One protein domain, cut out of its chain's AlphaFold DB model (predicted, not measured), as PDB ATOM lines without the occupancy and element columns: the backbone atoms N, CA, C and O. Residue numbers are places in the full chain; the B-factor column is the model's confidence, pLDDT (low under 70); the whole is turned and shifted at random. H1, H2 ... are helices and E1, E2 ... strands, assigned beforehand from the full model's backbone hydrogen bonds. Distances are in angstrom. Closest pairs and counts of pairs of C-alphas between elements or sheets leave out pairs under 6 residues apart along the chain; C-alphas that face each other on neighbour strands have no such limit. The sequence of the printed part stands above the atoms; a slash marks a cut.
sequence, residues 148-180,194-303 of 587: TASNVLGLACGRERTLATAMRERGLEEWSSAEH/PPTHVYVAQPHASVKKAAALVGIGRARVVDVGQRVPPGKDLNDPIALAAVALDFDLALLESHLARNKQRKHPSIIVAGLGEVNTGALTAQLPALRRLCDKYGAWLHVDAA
ATOM      1  N   THR A 148      21.143 -30.252   4.523       97.56
ATOM      2  CA  THR A 148      21.847 -31.458   4.994       97.56
ATOM      3  C   THR A 148      21.075 -32.732   4.651       97.56
ATOM      4  O   THR A 148      21.683 -33.667   4.137       97.56
ATOM      5  N   ALA A 149      19.761 -32.769   4.896       97.94
ATOM      6  CA  ALA A 149      18.925 -33.904   4.513       97.94
ATOM      7  C   ALA A 149      18.856 -34.039   2.987       97.94
ATOM      8  O   ALA A 149      19.026 -35.133   2.463       97.94
ATOM      9  N   SER A 150      18.739 -32.925   2.262       98.12
ATOM     10  CA  SER A 150      18.754 -32.925   0.791       98.12
ATOM     11  C   SER A 150      20.074 -33.456   0.211       98.12
ATOM     12  O   SER A 150      20.052 -34.252  -0.720       98.12
ATOM     13  N   ASN A 151      21.228 -33.130   0.805       98.56
ATOM     14  CA  ASN A 151      22.515 -33.701   0.390       98.56
ATOM     15  C   ASN A 151      22.625 -35.196   0.739       98.56
ATOM     16  O   ASN A 151      23.281 -35.936   0.010       98.56
ATOM     17  N   VAL A 152      21.989 -35.672   1.822       98.69
ATOM     18  CA  VAL A 152      21.861 -37.121   2.089       98.69
ATOM     19  C   VAL A 152      21.087 -37.791   0.958       98.69
ATOM     20  O   VAL A 152      21.580 -38.776   0.413       98.69
ATOM     21  N   LEU A 153      19.945 -37.225   0.553       98.25
ATOM     22  CA  LEU A 153      19.165 -37.719  -0.586       98.25
ATOM     23  C   LEU A 153      19.990 -37.703  -1.879       98.25
ATOM     24  O   LEU A 153      20.088 -38.717  -2.563       98.25
ATOM     25  N   GLY A 154      20.674 -36.594  -2.170       98.06
ATOM     26  CA  GLY A 154      21.512 -36.442  -3.358       98.06
ATOM     27  C   GLY A 154      22.628 -37.481  -3.449       98.06
ATOM     28  O   GLY A 154      22.817 -38.086  -4.506       98.06
ATOM     29  N   LEU A 155      23.336 -37.737  -2.344       98.50
ATOM     30  CA  LEU A 155      24.379 -38.762  -2.299       98.50
ATOM     31  C   LEU A 155      23.801 -40.180  -2.330       98.50
ATOM     32  O   LEU A 155      24.424 -41.049  -2.933       98.50
ATOM     33  N   ALA A 156      22.645 -40.428  -1.712       97.56
ATOM     34  CA  ALA A 156      21.999 -41.737  -1.752       97.56
ATOM     35  C   ALA A 156      21.542 -42.088  -3.179       97.56
ATOM     36  O   ALA A 156      21.890 -43.158  -3.675       97.56
ATOM     37  N   CYS A 157      20.888 -41.153  -3.877       96.44
ATOM     38  CA  CYS A 157      20.517 -41.284  -5.288       96.44
ATOM     39  C   CYS A 157      21.745 -41.495  -6.187       96.44
ATOM     40  O   CYS A 157      21.774 -42.414  -7.005       96.44
ATOM     41  N   GLY A 158      22.792 -40.681  -6.007       96.25
ATOM     42  CA  GLY A 158      24.030 -40.823  -6.771       96.25
ATOM     43  C   GLY A 158      24.721 -42.165  -6.527       96.25
ATOM     44  O   GLY A 158      25.182 -42.802  -7.475       96.25
ATOM     45  N   ARG A 159      24.750 -42.634  -5.274       95.75
ATOM     46  CA  ARG A 159      25.299 -43.942  -4.891       95.75
ATOM     47  C   ARG A 159      24.521 -45.064  -5.568       95.75
ATOM     48  O   ARG A 159      25.137 -45.887  -6.235       95.75
ATOM     49  N   GLU A 160      23.200 -45.070  -5.418       94.25
ATOM     50  CA  GLU A 160      22.310 -46.081  -5.993       94.25
ATOM     51  C   GLU A 160      22.520 -46.192  -7.502       94.25
ATOM     52  O   GLU A 160      22.858 -47.253  -8.031       94.25
ATOM     53  N   ARG A 161      22.454 -45.052  -8.197       91.81
ATOM     54  CA  ARG A 161      22.553 -45.014  -9.652       91.81
ATOM     55  C   ARG A 161      23.904 -45.482 -10.177       91.81
ATOM     56  O   ARG A 161      23.978 -46.235 -11.158       91.81
ATOM     57  N   THR A 162      24.980 -44.988  -9.574       93.56
ATOM     58  CA  THR A 162      26.337 -45.255 -10.061       93.56
ATOM     59  C   THR A 162      26.813 -46.650  -9.667       93.56
ATOM     60  O   THR A 162      27.481 -47.297 -10.475       93.56
ATOM     61  N   LEU A 163      26.410 -47.171  -8.501       91.81
ATOM     62  CA  LEU A 163      26.654 -48.567  -8.138       91.81
ATOM     63  C   LEU A 163      25.885 -49.529  -9.029       91.81
ATOM     64  O   LEU A 163      26.507 -50.442  -9.561       91.81
ATOM     65  N   ALA A 164      24.585 -49.310  -9.246       89.88
ATOM     66  CA  ALA A 164      23.802 -50.159 -10.137       89.88
ATOM     67  C   ALA A 164      24.484 -50.252 -11.511       89.88
ATOM     68  O   ALA A 164      24.730 -51.340 -12.017       89.88
ATOM     69  N   THR A 165      24.922 -49.117 -12.065       89.19
ATOM     70  CA  THR A 165      25.673 -49.074 -13.332       89.19
ATOM     71  C   THR A 165      26.976 -49.884 -13.272       89.19
ATOM     72  O   THR A 165      27.222 -50.715 -14.146       89.19
ATOM     73  N   ALA A 166      27.792 -49.693 -12.231       90.25
ATOM     74  CA  ALA A 166      29.048 -50.424 -12.054       90.25
ATOM     75  C   ALA A 166      28.845 -51.941 -11.886       90.25
ATOM     76  O   ALA A 166      29.676 -52.730 -12.338       90.25
ATOM     77  N   MET A 167      27.749 -52.352 -11.249       89.12
ATOM     78  CA  MET A 167      27.399 -53.753 -11.021       89.12
ATOM     79  C   MET A 167      26.842 -54.421 -12.285       89.12
ATOM     80  O   MET A 167      27.225 -55.554 -12.573       89.12
ATOM     81  N   ARG A 168      26.092 -53.706 -13.140       87.94
ATOM     82  CA  ARG A 168      25.728 -54.218 -14.481       87.94
ATOM     83  C   ARG A 168      26.945 -54.470 -15.352       87.94
ATOM     84  O   ARG A 168      27.043 -55.507 -15.993       87.94
ATOM     85  N   GLU A 169      27.928 -53.572 -15.316       88.25
ATOM     86  CA  GLU A 169      29.206 -53.782 -16.012       88.25
ATOM     87  C   GLU A 169      29.985 -54.999 -15.473       88.25
ATOM     88  O   GLU A 169      30.954 -55.440 -16.098       88.25
ATOM     89  N   ARG A 170      29.594 -55.542 -14.314       87.25
ATOM     90  CA  ARG A 170      30.116 -56.779 -13.711       87.25
ATOM     91  C   ARG A 170      29.190 -57.988 -13.915       87.25
ATOM     92  O   ARG A 170      29.495 -59.045 -13.382       87.25
ATOM     93  N   GLY A 171      28.117 -57.852 -14.697       87.69
ATOM     94  CA  GLY A 171      27.181 -58.932 -15.022       87.69
ATOM     95  C   GLY A 171      25.969 -59.051 -14.091       87.69
ATOM     96  O   GLY A 171      25.264 -60.050 -14.163       87.69
ATOM     97  N   LEU A 172      25.713 -58.064 -13.225       86.50
ATOM     98  CA  LEU A 172      24.598 -58.079 -12.268       86.50
ATOM     99  C   LEU A 172      23.557 -57.031 -12.663       86.50
ATOM    100  O   LEU A 172      23.652 -55.865 -12.276       86.50
ATOM    101  N   GLU A 173      22.583 -57.430 -13.474       82.69
ATOM    102  CA  GLU A 173      21.649 -56.493 -14.110       82.69
ATOM    103  C   GLU A 173      20.717 -55.777 -13.120       82.69
ATOM    104  O   GLU A 173      20.458 -54.576 -13.271       82.69
ATOM    105  N   GLU A 174      20.280 -56.487 -12.078       82.19
ATOM    106  CA  GLU A 174      19.275 -56.019 -11.116       82.19
ATOM    107  C   GLU A 174      19.842 -55.574  -9.757       82.19
ATOM    108  O   GLU A 174      19.118 -55.512  -8.759       82.19
ATOM    109  N   TRP A 175      21.142 -55.283  -9.683       84.62
ATOM    110  CA  TRP A 175      21.758 -54.913  -8.412       84.62
ATOM    111  C   TRP A 175      21.317 -53.518  -7.939       84.62
ATOM    112  O   TRP A 175      21.344 -52.553  -8.706       84.62
ATOM    113  N   SER A 176      20.986 -53.422  -6.650       87.38
ATOM    114  CA  SER A 176      20.566 -52.201  -5.949       87.38
ATOM    115  C   SER A 176      21.220 -52.123  -4.570       87.38
ATOM    116  O   SER A 176      21.258 -53.127  -3.859       87.38
ATOM    117  N   SER A 177      21.701 -50.943  -4.167       88.81
ATOM    118  CA  SER A 177      22.308 -50.783  -2.840       88.81
ATOM    119  C   SER A 177      21.260 -50.751  -1.736       88.81
ATOM    120  O   SER A 177      21.580 -51.145  -0.615       88.81
ATOM    121  N   ALA A 178      20.052 -50.270  -2.031       89.06
ATOM    122  CA  ALA A 178      18.928 -50.292  -1.102       89.06
ATOM    123  C   ALA A 178      18.473 -51.729  -0.793       89.06
ATOM    124  O   ALA A 178      18.220 -52.045   0.364       89.06
ATOM    125  N   GLU A 179      18.468 -52.608  -1.801       86.69
ATOM    126  CA  GLU A 179      18.055 -54.012  -1.648       86.69
ATOM    127  C   GLU A 179      19.172 -54.915  -1.101       86.69
ATOM    128  O   GLU A 179      18.931 -55.779  -0.263       86.69
ATOM    129  N   HIS A 180      20.411 -54.732  -1.572       84.44
ATOM    130  CA  HIS A 180      21.505 -55.688  -1.343       84.44
ATOM    131  C   HIS A 180      22.560 -55.194  -0.338       84.44
ATOM    132  O   HIS A 180      23.500 -55.922  -0.015       84.44
ATOM    133  N   PRO A 194      31.617 -52.299  -5.254       90.12
ATOM    134  CA  PRO A 194      32.831 -51.496  -5.311       90.12
ATOM    135  C   PRO A 194      32.720 -50.216  -4.475       90.12
ATOM    136  O   PRO A 194      31.644 -49.624  -4.383       90.12
ATOM    137  N   PRO A 195      33.837 -49.709  -3.928       91.81
ATOM    138  CA  PRO A 195      33.810 -48.467  -3.172       91.81
ATOM    139  C   PRO A 195      33.415 -47.293  -4.076       91.81
ATOM    140  O   PRO A 195      34.022 -47.071  -5.125       91.81
ATOM    141  N   THR A 196      32.428 -46.516  -3.633       95.69
ATOM    142  CA  THR A 196      32.005 -45.264  -4.278       95.69
ATOM    143  C   THR A 196      32.931 -44.116  -3.875       95.69
ATOM    144  O   THR A 196      33.341 -44.018  -2.717       95.69
ATOM    145  N   HIS A 197      33.262 -43.236  -4.819       98.19
ATOM    146  CA  HIS A 197      34.096 -42.053  -4.598       98.19
ATOM    147  C   HIS A 197      33.287 -40.767  -4.806       98.19
ATOM    148  O   HIS A 197      32.520 -40.675  -5.760       98.19
ATOM    149  N   VAL A 198      33.478 -39.766  -3.943       98.75
ATOM    150  CA  VAL A 198      32.825 -38.452  -4.048       98.75
ATOM    151  C   VAL A 198      33.891 -37.387  -4.278       98.75
ATOM    152  O   VAL A 198      34.798 -37.245  -3.462       98.75
ATOM    153  N   TYR A 199      33.776 -36.631  -5.364       98.44
ATOM    154  CA  TYR A 199      34.690 -35.554  -5.734       98.44
ATOM    155  C   TYR A 199      34.043 -34.194  -5.512       98.44
ATOM    156  O   TYR A 199      32.883 -33.976  -5.857       98.44
ATOM    157  N   VAL A 200      34.804 -33.283  -4.920       96.56
ATOM    158  CA  VAL A 200      34.336 -31.970  -4.459       96.56
ATOM    159  C   VAL A 200      35.410 -30.913  -4.692       96.56
ATOM    160  O   VAL A 200      36.582 -31.259  -4.815       96.56
ATOM    161  N   ALA A 201      35.025 -29.642  -4.670       91.00
ATOM    162  CA  ALA A 201      35.933 -28.512  -4.498       91.00
ATOM    163  C   ALA A 201      35.386 -27.655  -3.348       91.00
ATOM    164  O   ALA A 201      34.302 -27.092  -3.480       91.00
ATOM    165  N   GLN A 202      36.068 -27.643  -2.194       86.38
ATOM    166  CA  GLN A 202      35.654 -26.889  -0.994       86.38
ATOM    167  C   GLN A 202      34.161 -27.076  -0.614       86.38
ATOM    168  O   GLN A 202      33.398 -26.110  -0.557       86.38
ATOM    169  N   PRO A 203      33.690 -28.315  -0.362       91.00
ATOM    170  CA  PRO A 203      32.274 -28.562  -0.116       91.00
ATOM    171  C   PRO A 203      31.833 -28.043   1.253       91.00
ATOM    172  O   PRO A 203      32.611 -27.989   2.212       91.00
ATOM    173  N   HIS A 204      30.527 -27.828   1.409       94.25
ATOM    174  CA  HIS A 204      29.943 -27.684   2.735       94.25
ATOM    175  C   HIS A 204      30.156 -28.956   3.581       94.25
ATOM    176  O   HIS A 204      30.147 -30.091   3.088       94.25
ATOM    177  N   ALA A 205      30.296 -28.783   4.900       95.06
ATOM    178  CA  ALA A 205      30.543 -29.880   5.837       95.06
ATOM    179  C   ALA A 205      29.450 -30.973   5.813       95.06
ATOM    180  O   ALA A 205      29.720 -32.123   6.179       95.06
ATOM    181  N   SER A 206      28.234 -30.646   5.351       97.31
ATOM    182  CA  SER A 206      27.147 -31.619   5.183       97.31
ATOM    183  C   SER A 206      27.491 -32.727   4.191       97.31
ATOM    184  O   SER A 206      27.035 -33.841   4.405       97.31
ATOM    185  N   VAL A 207      28.335 -32.499   3.176       98.19
ATOM    186  CA  VAL A 207      28.678 -33.533   2.179       98.19
ATOM    187  C   VAL A 207      29.441 -34.691   2.822       98.19
ATOM    188  O   VAL A 207      29.095 -35.855   2.635       98.19
ATOM    189  N   LYS A 208      30.436 -34.393   3.672       98.19
ATOM    190  CA  LYS A 208      31.163 -35.425   4.437       98.19
ATOM    191  C   LYS A 208      30.255 -36.137   5.440       98.19
ATOM    192  O   LYS A 208      30.423 -37.334   5.672       98.19
ATOM    193  N   LYS A 209      29.302 -35.419   6.047       98.44
ATOM    194  CA  LYS A 209      28.295 -36.019   6.933       98.44
ATOM    195  C   LYS A 209      27.370 -36.960   6.151       98.44
ATOM    196  O   LYS A 209      27.207 -38.101   6.566       98.44
ATOM    197  N   ALA A 210      26.852 -36.520   5.008       98.50
ATOM    198  CA  ALA A 210      25.994 -37.300   4.128       98.50
ATOM    199  C   ALA A 210      26.700 -38.566   3.636       98.50
ATOM    200  O   ALA A 210      26.157 -39.651   3.797       98.50
ATOM    201  N   ALA A 211      27.952 -38.460   3.178       98.38
ATOM    202  CA  ALA A 211      28.756 -39.612   2.767       98.38
ATOM    203  C   ALA A 211      28.921 -40.655   3.886       98.38
ATOM    204  O   ALA A 211      28.939 -41.853   3.615       98.38
ATOM    205  N   ALA A 212      29.039 -40.222   5.146       97.88
ATOM    206  CA  ALA A 212      29.085 -41.141   6.280       97.88
ATOM    207  C   ALA A 212      27.739 -41.844   6.513       97.88
ATOM    208  O   ALA A 212      27.728 -43.047   6.734       97.88
ATOM    209  N   LEU A 213      26.630 -41.100   6.443       97.44
ATOM    210  CA  LEU A 213      25.280 -41.628   6.674       97.44
ATOM    211  C   LEU A 213      24.852 -42.627   5.594       97.44
ATOM    212  O   LEU A 213      24.271 -43.653   5.919       97.44
ATOM    213  N   VAL A 214      25.190 -42.374   4.326       95.88
ATOM    214  CA  VAL A 214      24.843 -43.274   3.210       95.88
ATOM    215  C   VAL A 214      25.867 -44.402   2.998       95.88
ATOM    216  O   VAL A 214      25.856 -45.062   1.962       95.88
ATOM    217  N   GLY A 215      26.796 -44.622   3.933       94.44
ATOM    218  CA  GLY A 215      27.740 -45.746   3.878       94.44
ATOM    219  C   GLY A 215      28.907 -45.610   2.886       94.44
ATOM    220  O   GLY A 215      29.647 -46.567   2.692       94.44
ATOM    221  N   ILE A 216      29.128 -44.436   2.282       95.94
ATOM    222  CA  ILE A 216      30.293 -44.169   1.408       95.94
ATOM    223  C   ILE A 216      31.577 -43.959   2.235       95.94
ATOM    224  O   ILE A 216      32.676 -44.344   1.834       95.94
ATOM    225  N   GLY A 217      31.441 -43.338   3.409       96.06
ATOM    226  CA  GLY A 217      32.541 -43.034   4.320       96.06
ATOM    227  C   GLY A 217      33.278 -41.726   3.998       96.06
ATOM    228  O   GLY A 217      33.525 -41.360   2.849       96.06
ATOM    229  N   ARG A 218      33.689 -41.003   5.050       97.88
ATOM    230  CA  ARG A 218      34.321 -39.669   4.934       97.88
ATOM    231  C   ARG A 218      35.636 -39.679   4.157       97.88
ATOM    232  O   ARG A 218      35.931 -38.711   3.465       97.88
ATOM    233  N   ALA A 219      36.402 -40.766   4.254       97.25
ATOM    234  CA  ALA A 219      37.685 -40.924   3.568       97.25
ATOM    235  C   ALA A 219      37.552 -41.006   2.035       97.25
ATOM    236  O   ALA A 219      38.547 -40.890   1.325       97.25
ATOM    237  N   ARG A 220      36.334 -41.213   1.520       96.75
ATOM    238  CA  ARG A 220      36.038 -41.272   0.083       96.75
ATOM    239  C   ARG A 220      35.521 -39.954  -0.486       96.75
ATOM    240  O   ARG A 220      35.276 -39.890  -1.687       96.75
ATOM    241  N   VAL A 221      35.396 -38.914   0.342       98.44
ATOM    242  CA  VAL A 221      35.146 -37.542  -0.110       98.44
ATOM    243  C   VAL A 221      36.492 -36.871  -0.367       98.44
ATOM    244  O   VAL A 221      37.191 -36.485   0.570       98.44
ATOM    245  N   VAL A 222      36.865 -36.780  -1.640       97.50
ATOM    246  CA  VAL A 222      38.171 -36.310  -2.107       97.50
ATOM    247  C   VAL A 222      38.032 -34.905  -2.677       97.50
ATOM    248  O   VAL A 222      37.341 -34.695  -3.673       97.50
ATOM    249  N   ASP A 223      38.709 -33.951  -2.043       94.56
ATOM    250  CA  ASP A 223      38.787 -32.577  -2.537       94.56
ATOM    251  C   ASP A 223      39.790 -32.484  -3.694       94.56
ATOM    252  O   ASP A 223      40.980 -32.771  -3.528       94.56
ATOM    253  N   VAL A 224      39.269 -32.117  -4.862       93.81
ATOM    254  CA  VAL A 224      39.973 -31.912  -6.132       93.81
ATOM    255  C   VAL A 224      39.813 -30.464  -6.616       93.81
ATOM    256  O   VAL A 224      39.909 -30.195  -7.813       93.81
ATOM    257  N   GLY A 225      39.546 -29.525  -5.702       88.69
ATOM    258  CA  GLY A 225      39.606 -28.096  -5.995       88.69
ATOM    259  C   GLY A 225      41.013 -27.674  -6.425       88.69
ATOM    260  O   GLY A 225      42.009 -28.273  -5.994       88.69
ATOM    261  N   GLN A 226      41.117 -26.655  -7.282       79.50
ATOM    262  CA  GLN A 226      42.415 -26.163  -7.739       79.50
ATOM    263  C   GLN A 226      43.233 -25.721  -6.530       79.50
ATOM    264  O   GLN A 226      42.803 -24.932  -5.692       79.50
ATOM    265  N   ARG A 227      44.453 -26.233  -6.428       69.75
ATOM    266  CA  ARG A 227      45.392 -25.748  -5.425       69.75
ATOM    267  C   ARG A 227      46.211 -24.636  -6.036       69.75
ATOM    268  O   ARG A 227      46.634 -24.716  -7.185       69.75
ATOM    269  N   VAL A 228      46.494 -23.630  -5.227       56.47
ATOM    270  CA  VAL A 228      47.544 -22.661  -5.517       56.47
ATOM    271  C   VAL A 228      48.848 -23.422  -5.765       56.47
ATOM    272  O   VAL A 228      49.300 -24.125  -4.855       56.47
ATOM    273  N   PRO A 229      49.468 -23.323  -6.953       52.03
ATOM    274  CA  PRO A 229      50.753 -23.965  -7.183       52.03
ATOM    275  C   PRO A 229      51.807 -23.390  -6.223       52.03
ATOM    276  O   PRO A 229      51.891 -22.164  -6.096       52.03
ATOM    277  N   PRO A 230      52.636 -24.227  -5.573       44.47
ATOM    278  CA  PRO A 230      53.765 -23.745  -4.782       44.47
ATOM    279  C   PRO A 230      54.654 -22.815  -5.621       44.47
ATOM    280  O   PRO A 230      55.034 -23.168  -6.737       44.47
ATOM    281  N   GLY A 231      54.980 -21.628  -5.103       46.03
ATOM    282  CA  GLY A 231      55.911 -20.694  -5.750       46.03
ATOM    283  C   GLY A 231      55.320 -19.755  -6.812       46.03
ATOM    284  O   GLY A 231      56.074 -18.976  -7.389       46.03
ATOM    285  N   LYS A 232      54.002 -19.764  -7.066       47.81
ATOM    286  CA  LYS A 232      53.364 -18.638  -7.771       47.81
ATOM    287  C   LYS A 232      53.121 -17.498  -6.788       47.81
ATOM    288  O   LYS A 232      52.217 -17.581  -5.962       47.81
ATOM    289  N   ASP A 233      53.908 -16.434  -6.918       46.78
ATOM    290  CA  ASP A 233      53.654 -15.162  -6.246       46.78
ATOM    291  C   ASP A 233      52.498 -14.440  -6.950       46.78
ATOM    292  O   ASP A 233      52.667 -13.608  -7.843       46.78
ATOM    293  N   LEU A 234      51.277 -14.854  -6.618       51.81
ATOM    294  CA  LEU A 234      50.109 -14.034  -6.879       51.81
ATOM    295  C   LEU A 234      50.047 -13.028  -5.730       51.81
ATOM    296  O   LEU A 234      49.535 -13.343  -4.661       51.81
ATOM    297  N   ASN A 235      50.520 -11.803  -5.981       51.69
ATOM    298  CA  ASN A 235      50.397 -10.655  -5.068       51.69
ATOM    299  C   ASN A 235      48.932 -10.297  -4.707       51.69
ATOM    300  O   ASN A 235      48.691  -9.336  -3.981       51.69
ATOM    301  N   ASP A 236      47.955 -11.062  -5.206       59.06
ATOM    302  CA  ASP A 236      46.527 -10.950  -4.929       59.06
ATOM    303  C   ASP A 236      46.003 -12.229  -4.221       59.06
ATOM    304  O   ASP A 236      45.619 -13.208  -4.877       59.06
ATOM    305  N   PRO A 237      45.956 -12.233  -2.873       53.41
ATOM    306  CA  PRO A 237      45.382 -13.311  -2.062       53.41
ATOM    307  C   PRO A 237      43.911 -13.621  -2.366       53.41
ATOM    308  O   PRO A 237      43.419 -14.695  -2.021       53.41
ATOM    309  N   ILE A 238      43.197 -12.693  -2.999       54.56
ATOM    310  CA  ILE A 238      41.781 -12.823  -3.313       54.56
ATOM    311  C   ILE A 238      41.611 -13.605  -4.618       54.56
ATOM    312  O   ILE A 238      40.851 -14.574  -4.661       54.56
ATOM    313  N   ALA A 239      42.396 -13.278  -5.650       56.44
ATOM    314  CA  ALA A 239      42.493 -14.095  -6.864       56.44
ATOM    315  C   ALA A 239      42.950 -15.531  -6.561       56.44
ATOM    316  O   ALA A 239      42.526 -16.474  -7.228       56.44
ATOM    317  N   LEU A 240      43.792 -15.694  -5.542       55.72
ATOM    318  CA  LEU A 240      44.284 -16.979  -5.071       55.72
ATOM    319  C   LEU A 240      43.175 -17.874  -4.502       55.72
ATOM    320  O   LEU A 240      43.098 -19.066  -4.800       55.72
ATOM    321  N   ALA A 241      42.319 -17.285  -3.675       55.91
ATOM    322  CA  ALA A 241      41.259 -17.998  -2.985       55.91
ATOM    323  C   ALA A 241      40.045 -18.267  -3.895       55.91
ATOM    324  O   ALA A 241      39.350 -19.261  -3.711       55.91
ATOM    325  N   ALA A 242      39.861 -17.441  -4.931       56.47
ATOM    326  CA  ALA A 242      38.911 -17.650  -6.028       56.47
ATOM    327  C   ALA A 242      39.115 -18.988  -6.741       56.47
ATOM    328  O   ALA A 242      38.181 -19.748  -6.980       56.47
ATOM    329  N   VAL A 243      40.379 -19.257  -7.074       60.03
ATOM    330  CA  VAL A 243      40.809 -20.433  -7.827       60.03
ATOM    331  C   VAL A 243      40.519 -21.711  -7.038       60.03
ATOM    332  O   VAL A 243      40.114 -22.709  -7.620       60.03
ATOM    333  N   ALA A 244      40.628 -21.664  -5.707       60.53
ATOM    334  CA  ALA A 244      40.416 -22.823  -4.842       60.53
ATOM    335  C   ALA A 244      38.974 -23.358  -4.802       60.53
ATOM    336  O   ALA A 244      38.755 -24.465  -4.310       60.53
ATOM    337  N   LEU A 245      38.006 -22.590  -5.308       73.62
ATOM    338  CA  LEU A 245      36.594 -22.980  -5.363       73.62
ATOM    339  C   LEU A 245      36.233 -23.739  -6.640       73.62
ATOM    340  O   LEU A 245      35.235 -24.458  -6.677       73.62
ATOM    341  N   ASP A 246      37.055 -23.596  -7.675       80.50
ATOM    342  CA  ASP A 246      36.911 -24.328  -8.920       80.50
ATOM    343  C   ASP A 246      37.558 -25.710  -8.805       80.50
ATOM    344  O   ASP A 246      38.577 -25.905  -8.147       80.50
ATOM    345  N   PHE A 247      36.996 -26.684  -9.506       88.62
ATOM    346  CA  PHE A 247      37.598 -27.988  -9.721       88.62
ATOM    347  C   PHE A 247      38.860 -27.862 -10.586       88.62
ATOM    348  O   PHE A 247      38.887 -27.154 -11.603       88.62
ATOM    349  N   ASP A 248      39.896 -28.620 -10.226       90.38
ATOM    350  CA  ASP A 248      40.960 -29.006 -11.147       90.38
ATOM    351  C   ASP A 248      40.412 -30.101 -12.071       90.38
ATOM    352  O   ASP A 248      40.353 -31.282 -11.721       90.38
ATOM    353  N   LEU A 249      39.953 -29.689 -13.256       90.06
ATOM    354  CA  LEU A 249      39.299 -30.585 -14.210       90.06
ATOM    355  C   LEU A 249      40.228 -31.699 -14.708       90.06
ATOM    356  O   LEU A 249      39.747 -32.798 -14.970       90.06
ATOM    357  N   ALA A 250      41.538 -31.449 -14.806       92.44
ATOM    358  CA  ALA A 250      42.500 -32.452 -15.257       92.44
ATOM    359  C   ALA A 250      42.740 -33.512 -14.172       92.44
ATOM    360  O   ALA A 250      42.745 -34.715 -14.455       92.44
ATOM    361  N   LEU A 251      42.886 -33.081 -12.915       94.88
ATOM    362  CA  LEU A 251      42.987 -33.987 -11.772       94.88
ATOM    363  C   LEU A 251      41.702 -34.807 -11.596       94.88
ATOM    364  O   LEU A 251      41.761 -36.028 -11.427       94.88
ATOM    365  N   LEU A 252      40.544 -34.150 -11.675       97.19
ATOM    366  CA  LEU A 252      39.239 -34.799 -11.628       97.19
ATOM    367  C   LEU A 252      39.101 -35.844 -12.742       97.19
ATOM    368  O   LEU A 252      38.761 -36.991 -12.461       97.19
ATOM    369  N   GLU A 253      39.422 -35.495 -13.989       98.12
ATOM    370  CA  GLU A 253      39.381 -36.426 -15.121       98.12
ATOM    371  C   GLU A 253      40.301 -37.639 -14.905       98.12
ATOM    372  O   GLU A 253      39.885 -38.775 -15.139       98.12
ATOM    373  N   SER A 254      41.516 -37.434 -14.384       98.19
ATOM    374  CA  SER A 254      42.442 -38.526 -14.045       98.19
ATOM    375  C   SER A 254      41.848 -39.497 -13.016       98.19
ATOM    376  O   SER A 254      41.951 -40.723 -13.156       98.19
ATOM    377  N   HIS A 255      41.188 -38.961 -11.989       98.38
ATOM    378  CA  HIS A 255      40.491 -39.754 -10.983       98.38
ATOM    379  C   HIS A 255      39.314 -40.537 -11.573       98.38
ATOM    380  O   HIS A 255      39.207 -41.745 -11.343       98.38
ATOM    381  N   LEU A 256      38.468 -39.877 -12.364       98.31
ATOM    382  CA  LEU A 256      37.308 -40.495 -13.004       98.31
ATOM    383  C   LEU A 256      37.720 -41.597 -13.990       98.31
ATOM    384  O   LEU A 256      37.152 -42.687 -13.958       98.31
ATOM    385  N   ALA A 257      38.761 -41.372 -14.796       98.25
ATOM    386  CA  ALA A 257      39.299 -42.372 -15.714       98.25
ATOM    387  C   ALA A 257      39.794 -43.625 -14.977       98.25
ATOM    388  O   ALA A 257      39.479 -44.750 -15.372       98.25
ATOM    389  N   ARG A 258      40.517 -43.443 -13.863       97.94
ATOM    390  CA  ARG A 258      40.981 -44.551 -13.017       97.94
ATOM    391  C   ARG A 258      39.818 -45.323 -12.401       97.94
ATOM    392  O   ARG A 258      39.845 -46.552 -12.372       97.94
ATOM    393  N   ASN A 259      38.799 -44.622 -11.910       96.88
ATOM    394  CA  ASN A 259      37.618 -45.263 -11.340       96.88
ATOM    395  C   ASN A 259      36.841 -46.042 -12.402       96.88
ATOM    396  O   ASN A 259      36.471 -47.186 -12.149       96.88
ATOM    397  N   LYS A 260      36.682 -45.488 -13.610       94.56
ATOM    398  CA  LYS A 260      36.015 -46.163 -14.729       94.56
ATOM    399  C   LYS A 260      36.714 -47.470 -15.110       94.56
ATOM    400  O   LYS A 260      36.048 -48.491 -15.231       94.56
ATOM    401  N   GLN A 261      38.048 -47.480 -15.198       94.44
ATOM    402  CA  GLN A 261      38.823 -48.708 -15.451       94.44
ATOM    403  C   GLN A 261      38.590 -49.789 -14.384       94.44
ATOM    404  O   GLN A 261      38.560 -50.976 -14.693       94.44
ATOM    405  N   ARG A 262      38.396 -49.383 -13.124       93.25
ATOM    406  CA  ARG A 262      38.140 -50.287 -11.991       93.25
ATOM    407  C   ARG A 262      36.659 -50.613 -11.788       93.25
ATOM    408  O   ARG A 262      36.328 -51.369 -10.872       93.25
ATOM    409  N   LYS A 263      35.764 -50.033 -12.596       92.50
ATOM    410  CA  LYS A 263      34.308 -50.068 -12.384       92.50
ATOM    411  C   LYS A 263      33.952 -49.608 -10.963       92.50
ATOM    412  O   LYS A 263      33.231 -50.293 -10.242       92.50
ATOM    413  N   HIS A 264      34.571 -48.517 -10.516       94.56
ATOM    414  CA  HIS A 264      34.271 -47.862  -9.246       94.56
ATOM    415  C   HIS A 264      33.292 -46.702  -9.485       94.56
ATOM    416  O   HIS A 264      33.556 -45.860 -10.350       94.56
ATOM    417  N   PRO A 265      32.196 -46.609  -8.717       95.19
ATOM    418  CA  PRO A 265      31.231 -45.528  -8.845       95.19
ATOM    419  C   PRO A 265      31.839 -44.178  -8.460       95.19
ATOM    420  O   PRO A 265      32.673 -44.093  -7.553       95.19
ATOM    421  N   SER A 266      31.410 -43.117  -9.141       98.19
ATOM    422  CA  SER A 266      31.882 -41.753  -8.892       98.19
ATOM    423  C   SER A 266      30.715 -40.775  -8.816       98.19
ATOM    424  O   SER A 266      29.833 -40.780  -9.669       98.19
ATOM    425  N   ILE A 267      30.735 -39.908  -7.811       98.69
ATOM    426  CA  ILE A 267      29.787 -38.811  -7.617       98.69
ATOM    427  C   ILE A 267      30.595 -37.515  -7.581       98.69
ATOM    428  O   ILE A 267      31.651 -37.462  -6.957       98.69
ATOM    429  N   ILE A 268      30.108 -36.468  -8.226       98.69
ATOM    430  CA  ILE A 268      30.638 -35.111  -8.140       98.69
ATOM    431  C   ILE A 268      29.611 -34.272  -7.388       98.69
ATOM    432  O   ILE A 268      28.429 -34.290  -7.736       98.69
ATOM    433  N   VAL A 269      30.049 -33.544  -6.360       98.19
ATOM    434  CA  VAL A 269      29.206 -32.571  -5.654       98.19
ATOM    435  C   VAL A 269      29.778 -31.181  -5.876       98.19
ATOM    436  O   VAL A 269      30.851 -30.860  -5.363       98.19
ATOM    437  N   ALA A 270      29.064 -30.371  -6.653       94.88
ATOM    438  CA  ALA A 270      29.456 -29.010  -6.995       94.88
ATOM    439  C   ALA A 270      28.695 -27.994  -6.134       94.88
ATOM    440  O   ALA A 270      27.474 -28.072  -6.018       94.88
ATOM    441  N   GLY A 271      29.410 -27.038  -5.538       90.06
ATOM    442  CA  GLY A 271      28.799 -25.945  -4.781       90.06
ATOM    443  C   GLY A 271      28.378 -24.792  -5.690       90.06
ATOM    444  O   GLY A 271      29.188 -24.265  -6.451       90.06
ATOM    445  N   LEU A 272      27.122 -24.366  -5.582       89.56
ATOM    446  CA  LEU A 272      26.596 -23.146  -6.183       89.56
ATOM    447  C   LEU A 272      26.154 -22.215  -5.044       89.56
ATOM    448  O   LEU A 272      25.005 -22.246  -4.612       89.56
ATOM    449  N   GLY A 273      27.096 -21.424  -4.538       87.81
ATOM    450  CA  GLY A 273      26.971 -20.672  -3.290       87.81
ATOM    451  C   GLY A 273      27.926 -21.216  -2.230       87.81
ATOM    452  O   GLY A 273      27.495 -21.824  -1.252       87.81
ATOM    453  N   GLU A 274      29.237 -21.041  -2.422       87.56
ATOM    454  CA  GLU A 274      30.219 -21.474  -1.421       87.56
ATOM    455  C   GLU A 274      30.020 -20.716  -0.103       87.56
ATOM    456  O   GLU A 274      29.775 -19.514  -0.089       87.56
ATOM    457  N   VAL A 275      30.093 -21.414   1.030       86.94
ATOM    458  CA  VAL A 275      29.608 -20.877   2.306       86.94
ATOM    459  C   VAL A 275      30.320 -19.617   2.777       86.94
ATOM    460  O   VAL A 275      29.655 -18.755   3.348       86.94
ATOM    461  N   ASN A 276      31.626 -19.475   2.554       84.12
ATOM    462  CA  ASN A 276      32.402 -18.324   3.011       84.12
ATOM    463  C   ASN A 276      32.199 -17.086   2.143       84.12
ATOM    464  O   ASN A 276      32.219 -15.971   2.659       84.12
ATOM    465  N   THR A 277      32.002 -17.291   0.848       80.38
ATOM    466  CA  THR A 277      32.103 -16.242  -0.169       80.38
ATOM    467  C   THR A 277      30.812 -15.982  -0.943       80.38
ATOM    468  O   THR A 277      30.659 -14.941  -1.582       80.38
ATOM    469  N   GLY A 278      29.889 -16.939  -0.932       84.31
ATOM    470  CA  GLY A 278      28.747 -17.007  -1.840       84.31
ATOM    471  C   GLY A 278      29.145 -17.244  -3.301       84.31
ATOM    472  O   GLY A 278      28.385 -16.894  -4.200       84.31
ATOM    473  N   ALA A 279      30.335 -17.797  -3.564       80.44
ATOM    474  CA  ALA A 279      30.800 -18.051  -4.924       80.44
ATOM    475  C   ALA A 279      29.884 -19.008  -5.692       80.44
ATOM    476  O   ALA A 279      29.456 -20.036  -5.164       80.44
ATOM    477  N   LEU A 280      29.661 -18.705  -6.968       81.56
ATOM    478  CA  LEU A 280      28.872 -19.514  -7.891       81.56
ATOM    479  C   LEU A 280      29.819 -20.222  -8.860       81.56
ATOM    480  O   LEU A 280      30.573 -19.556  -9.571       81.56
ATOM    481  N   THR A 281      29.787 -21.555  -8.910       80.44
ATOM    482  CA  THR A 281      30.616 -22.290  -9.869       80.44
ATOM    483  C   THR A 281      30.074 -22.157 -11.296       80.44
ATOM    484  O   THR A 281      28.926 -22.487 -11.597       80.44
ATOM    485  N   ALA A 282      30.935 -21.700 -12.203       77.94
ATOM    486  CA  ALA A 282      30.664 -21.640 -13.637       77.94
ATOM    487  C   ALA A 282      30.943 -22.980 -14.349       77.94
ATOM    488  O   ALA A 282      30.608 -23.147 -15.522       77.94
ATOM    489  N   GLN A 283      31.551 -23.950 -13.658       87.19
ATOM    490  CA  GLN A 283      32.110 -25.157 -14.268       87.19
ATOM    491  C   GLN A 283      31.095 -26.283 -14.509       87.19
ATOM    492  O   GLN A 283      31.481 -27.318 -15.056       87.19
ATOM    493  N   LEU A 284      29.814 -26.110 -14.154       91.69
ATOM    494  CA  LEU A 284      28.796 -27.167 -14.283       91.69
ATOM    495  C   LEU A 284      28.765 -27.836 -15.676       91.69
ATOM    496  O   LEU A 284      28.780 -29.067 -15.709       91.69
ATOM    497  N   PRO A 285      28.860 -27.117 -16.817       93.44
ATOM    498  CA  PRO A 285      28.916 -27.761 -18.133       93.44
ATOM    499  C   PRO A 285      30.170 -28.614 -18.351       93.44
ATOM    500  O   PRO A 285      30.124 -29.634 -19.036       93.44
ATOM    501  N   ALA A 286      31.312 -28.214 -17.788       93.50
ATOM    502  CA  ALA A 286      32.543 -28.996 -17.875       93.50
ATOM    503  C   ALA A 286      32.474 -30.254 -17.003       93.50
ATOM    504  O   ALA A 286      32.840 -31.336 -17.464       93.50
ATOM    505  N   LEU A 287      31.940 -30.127 -15.785       95.75
ATOM    506  CA  LEU A 287      31.686 -31.259 -14.894       95.75
ATOM    507  C   LEU A 287      30.695 -32.241 -15.523       95.75
ATOM    508  O   LEU A 287      30.953 -33.441 -15.518       95.75
ATOM    509  N   ARG A 288      29.624 -31.743 -16.158       96.31
ATOM    510  CA  ARG A 288      28.657 -32.566 -16.897       96.31
ATOM    511  C   ARG A 288      29.320 -33.405 -17.982       96.31
ATOM    512  O   ARG A 288      29.097 -34.610 -18.026       96.31
ATOM    513  N   ARG A 289      30.183 -32.804 -18.812       96.38
ATOM    514  CA  ARG A 289      30.920 -33.542 -19.857       96.38
ATOM    515  C   ARG A 289      31.773 -34.670 -19.276       96.38
ATOM    516  O   ARG A 289      31.842 -35.745 -19.865       96.38
ATOM    517  N   LEU A 290      32.410 -34.444 -18.126       97.00
ATOM    518  CA  LEU A 290      33.165 -35.488 -17.431       97.00
ATOM    519  C   LEU A 290      32.239 -36.573 -16.868       97.00
ATOM    520  O   LEU A 290      32.529 -37.758 -17.026       97.00
ATOM    521  N   CYS A 291      31.105 -36.196 -16.275       97.06
ATOM    522  CA  CYS A 291      30.104 -37.155 -15.818       97.06
ATOM    523  C   CYS A 291      29.578 -38.030 -16.961       97.06
ATOM    524  O   CYS A 291      29.495 -39.244 -16.794       97.06
ATOM    525  N   ASP A 292      29.304 -37.448 -18.130       94.38
ATOM    526  CA  ASP A 292      28.849 -38.187 -19.313       94.38
ATOM    527  C   ASP A 292      29.919 -39.135 -19.852       94.38
ATOM    528  O   ASP A 292      29.628 -40.278 -20.199       94.38
ATOM    529  N   LYS A 293      31.175 -38.685 -19.875       95.56
ATOM    530  CA  LYS A 293      32.306 -39.484 -20.350       95.56
ATOM    531  C   LYS A 293      32.613 -40.681 -19.446       95.56
ATOM    532  O   LYS A 293      33.008 -41.733 -19.943       95.56
ATOM    533  N   TYR A 294      32.467 -40.528 -18.129       96.00
ATOM    534  CA  TYR A 294      32.922 -41.524 -17.151       96.00
ATOM    535  C   TYR A 294      31.805 -42.229 -16.376       96.00
ATOM    536  O   TYR A 294      32.099 -43.140 -15.604       96.00
ATOM    537  N   GLY A 295      30.538 -41.869 -16.596       93.12
ATOM    538  CA  GLY A 295      29.402 -42.442 -15.874       93.12
ATOM    539  C   GLY A 295      29.350 -42.024 -14.407       93.12
ATOM    540  O   GLY A 295      29.152 -42.870 -13.536       93.12
ATOM    541  N   ALA A 296      29.583 -40.738 -14.134       96.81
ATOM    542  CA  ALA A 296      29.472 -40.170 -12.791       96.81
ATOM    543  C   ALA A 296      28.139 -39.430 -12.592       96.81
ATOM    544  O   ALA A 296      27.511 -38.993 -13.555       96.81
ATOM    545  N   TRP A 297      27.728 -39.275 -11.333       97.81
ATOM    546  CA  TRP A 297      26.557 -38.482 -10.935       97.81
ATOM    547  C   TRP A 297      26.959 -37.045 -10.592       97.81
ATOM    548  O   TRP A 297      27.925 -36.865  -9.853       97.81
ATOM    549  N   LEU A 298      26.222 -36.034 -11.060       98.25
ATOM    550  CA  LEU A 298      26.428 -34.629 -10.695       98.25
ATOM    551  C   LEU A 298      25.327 -34.131  -9.748       98.25
ATOM    552  O   LEU A 298      24.205 -33.853 -10.164       98.25
ATOM    553  N   HIS A 299      25.674 -33.958  -8.475       98.44
ATOM    554  CA  HIS A 299      24.830 -33.288  -7.488       98.44
ATOM    555  C   HIS A 299      25.263 -31.824  -7.328       98.44
ATOM    556  O   HIS A 299      26.453 -31.548  -7.166       98.44
ATOM    557  N   VAL A 300      24.317 -30.885  -7.353       97.94
ATOM    558  CA  VAL A 300      24.587 -29.456  -7.135       97.94
ATOM    559  C   VAL A 300      24.017 -29.014  -5.789       97.94
ATOM    560  O   VAL A 300      22.807 -29.040  -5.572       97.94
ATOM    561  N   ASP A 301      24.893 -28.578  -4.887       97.56
ATOM    562  CA  ASP A 301      24.506 -27.965  -3.617       97.56
ATOM    563  C   ASP A 301      24.312 -26.458  -3.822       97.56
ATOM    564  O   ASP A 301      25.283 -25.706  -3.913       97.56
ATOM    565  N   ALA A 302      23.053 -26.032  -3.927       96.00
ATOM    566  CA  ALA A 302      22.639 -24.649  -4.149       96.00
ATOM    567  C   ALA A 302      21.852 -24.072  -2.956       96.00
ATOM    568  O   ALA A 302      21.002 -23.194  -3.142       96.00
ATOM    569  N   ALA A 303      22.147 -24.547  -1.733       95.50
ATOM    570  CA  ALA A 303      21.409 -24.277  -0.493       95.50
ATOM    571  C   ALA A 303      20.934 -22.823  -0.307       95.50
ATOM    572  O   ALA A 303      19.850 -22.598   0.220       95.50
TER     573      ALA A 303
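AT A GLANCE: This is residues 148 to 180 and 194 to 303 of the 587 residues of the protein "PLP-dependent transferase" of Jaminaea rosea (UniProt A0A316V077). A twisted sheet of four parallel strands is sandwiched between two layers of helices, H1 and H3 over one face, H5 and H6 over the other. A loop and H4 make an arm at one end of the long axis, where residues 233 to 239 stick out, and the little H2 packs on H1 toward the other end. The 143 printed residues, of mixed class, hold six named helices and four named strands in the order H1 H2 E1 H3 E2 H4 H5 E3 H6 E4; the sheet's order is E2 E1 E3 E4. The whole is compact, with a radius of gyration of the C-alphas of 15.7 A, yet elongated, with spans of 55 by 31 by 25 A.

IN THESE COORDINATES: H1, residues 148 to 168, begins at C-alpha 148 (21.847, -31.458, 4.994) and is 30.2 A long. H2 is residues 177 to 180, E1 197 to 200, H3 205 to 213 with 12.9 A, and E2 221 to 223. H4 is residues 237 to 243, H5 249 to 261 with 18.2 A, and E3 266 to 271 with 16.6 A. H6, residues 284 to 294, is 15.2 A long, and E4, residues 297 to 301, ends at C-alpha 301 (24.506, -27.965, -3.617).

HOW THE PARTS SIT: H1 is on the sheet at a height of 8.1 A, over E3 and E4. H1 touches H2 with residues 159 to 164 alone, closest at the C-alphas of Glu 160 and Ser 177, 5.7 A. H3, on the same face, touches H1 at a steep tilt of 52 degrees, closest at the C-alphas of Val 152 and Ala 210, 4.6 A. On the opposite face H5 and H6 touch at a shallow tilt of 23 degrees, the same way, closest at the C-alphas of Lys 260 and Tyr 294, 6.1 A. H4 is not on the sheet and touches no helix. Between E2 and E1, N 222 and O 198 are within hydrogen-bond range at 2.8 A; between E1 and E3, N 199 and O 267 at 2.8 A; between E3 and E4, N 268 and O 297 at 2.8 A. E1, H3, E2 and E3, H6, E4 are strand-helix-strand units, parallel neighbour strands with a helix between along the chain, and E2, H4 H5, E3 is a split one, with E1 between its strands; the three crossovers are right-handed. Every O i to N i+4 pair is within range in H1, H3, H5 and H6, 2 of 3 in H4; H2 is too short for one.

THE WHOLE: The C-alphas of Glu 174 and Asn 235, the two farthest apart, are 55.3 A apart. Residues 181 to 193 are not printed, and C-alphas 180 and 194 are 12.7 A apart across the cut. The links E2 to H4 and E3 to H6 are long. Mean pLDDT of the printed part is 88.2; residues 227 to 244 are under 70.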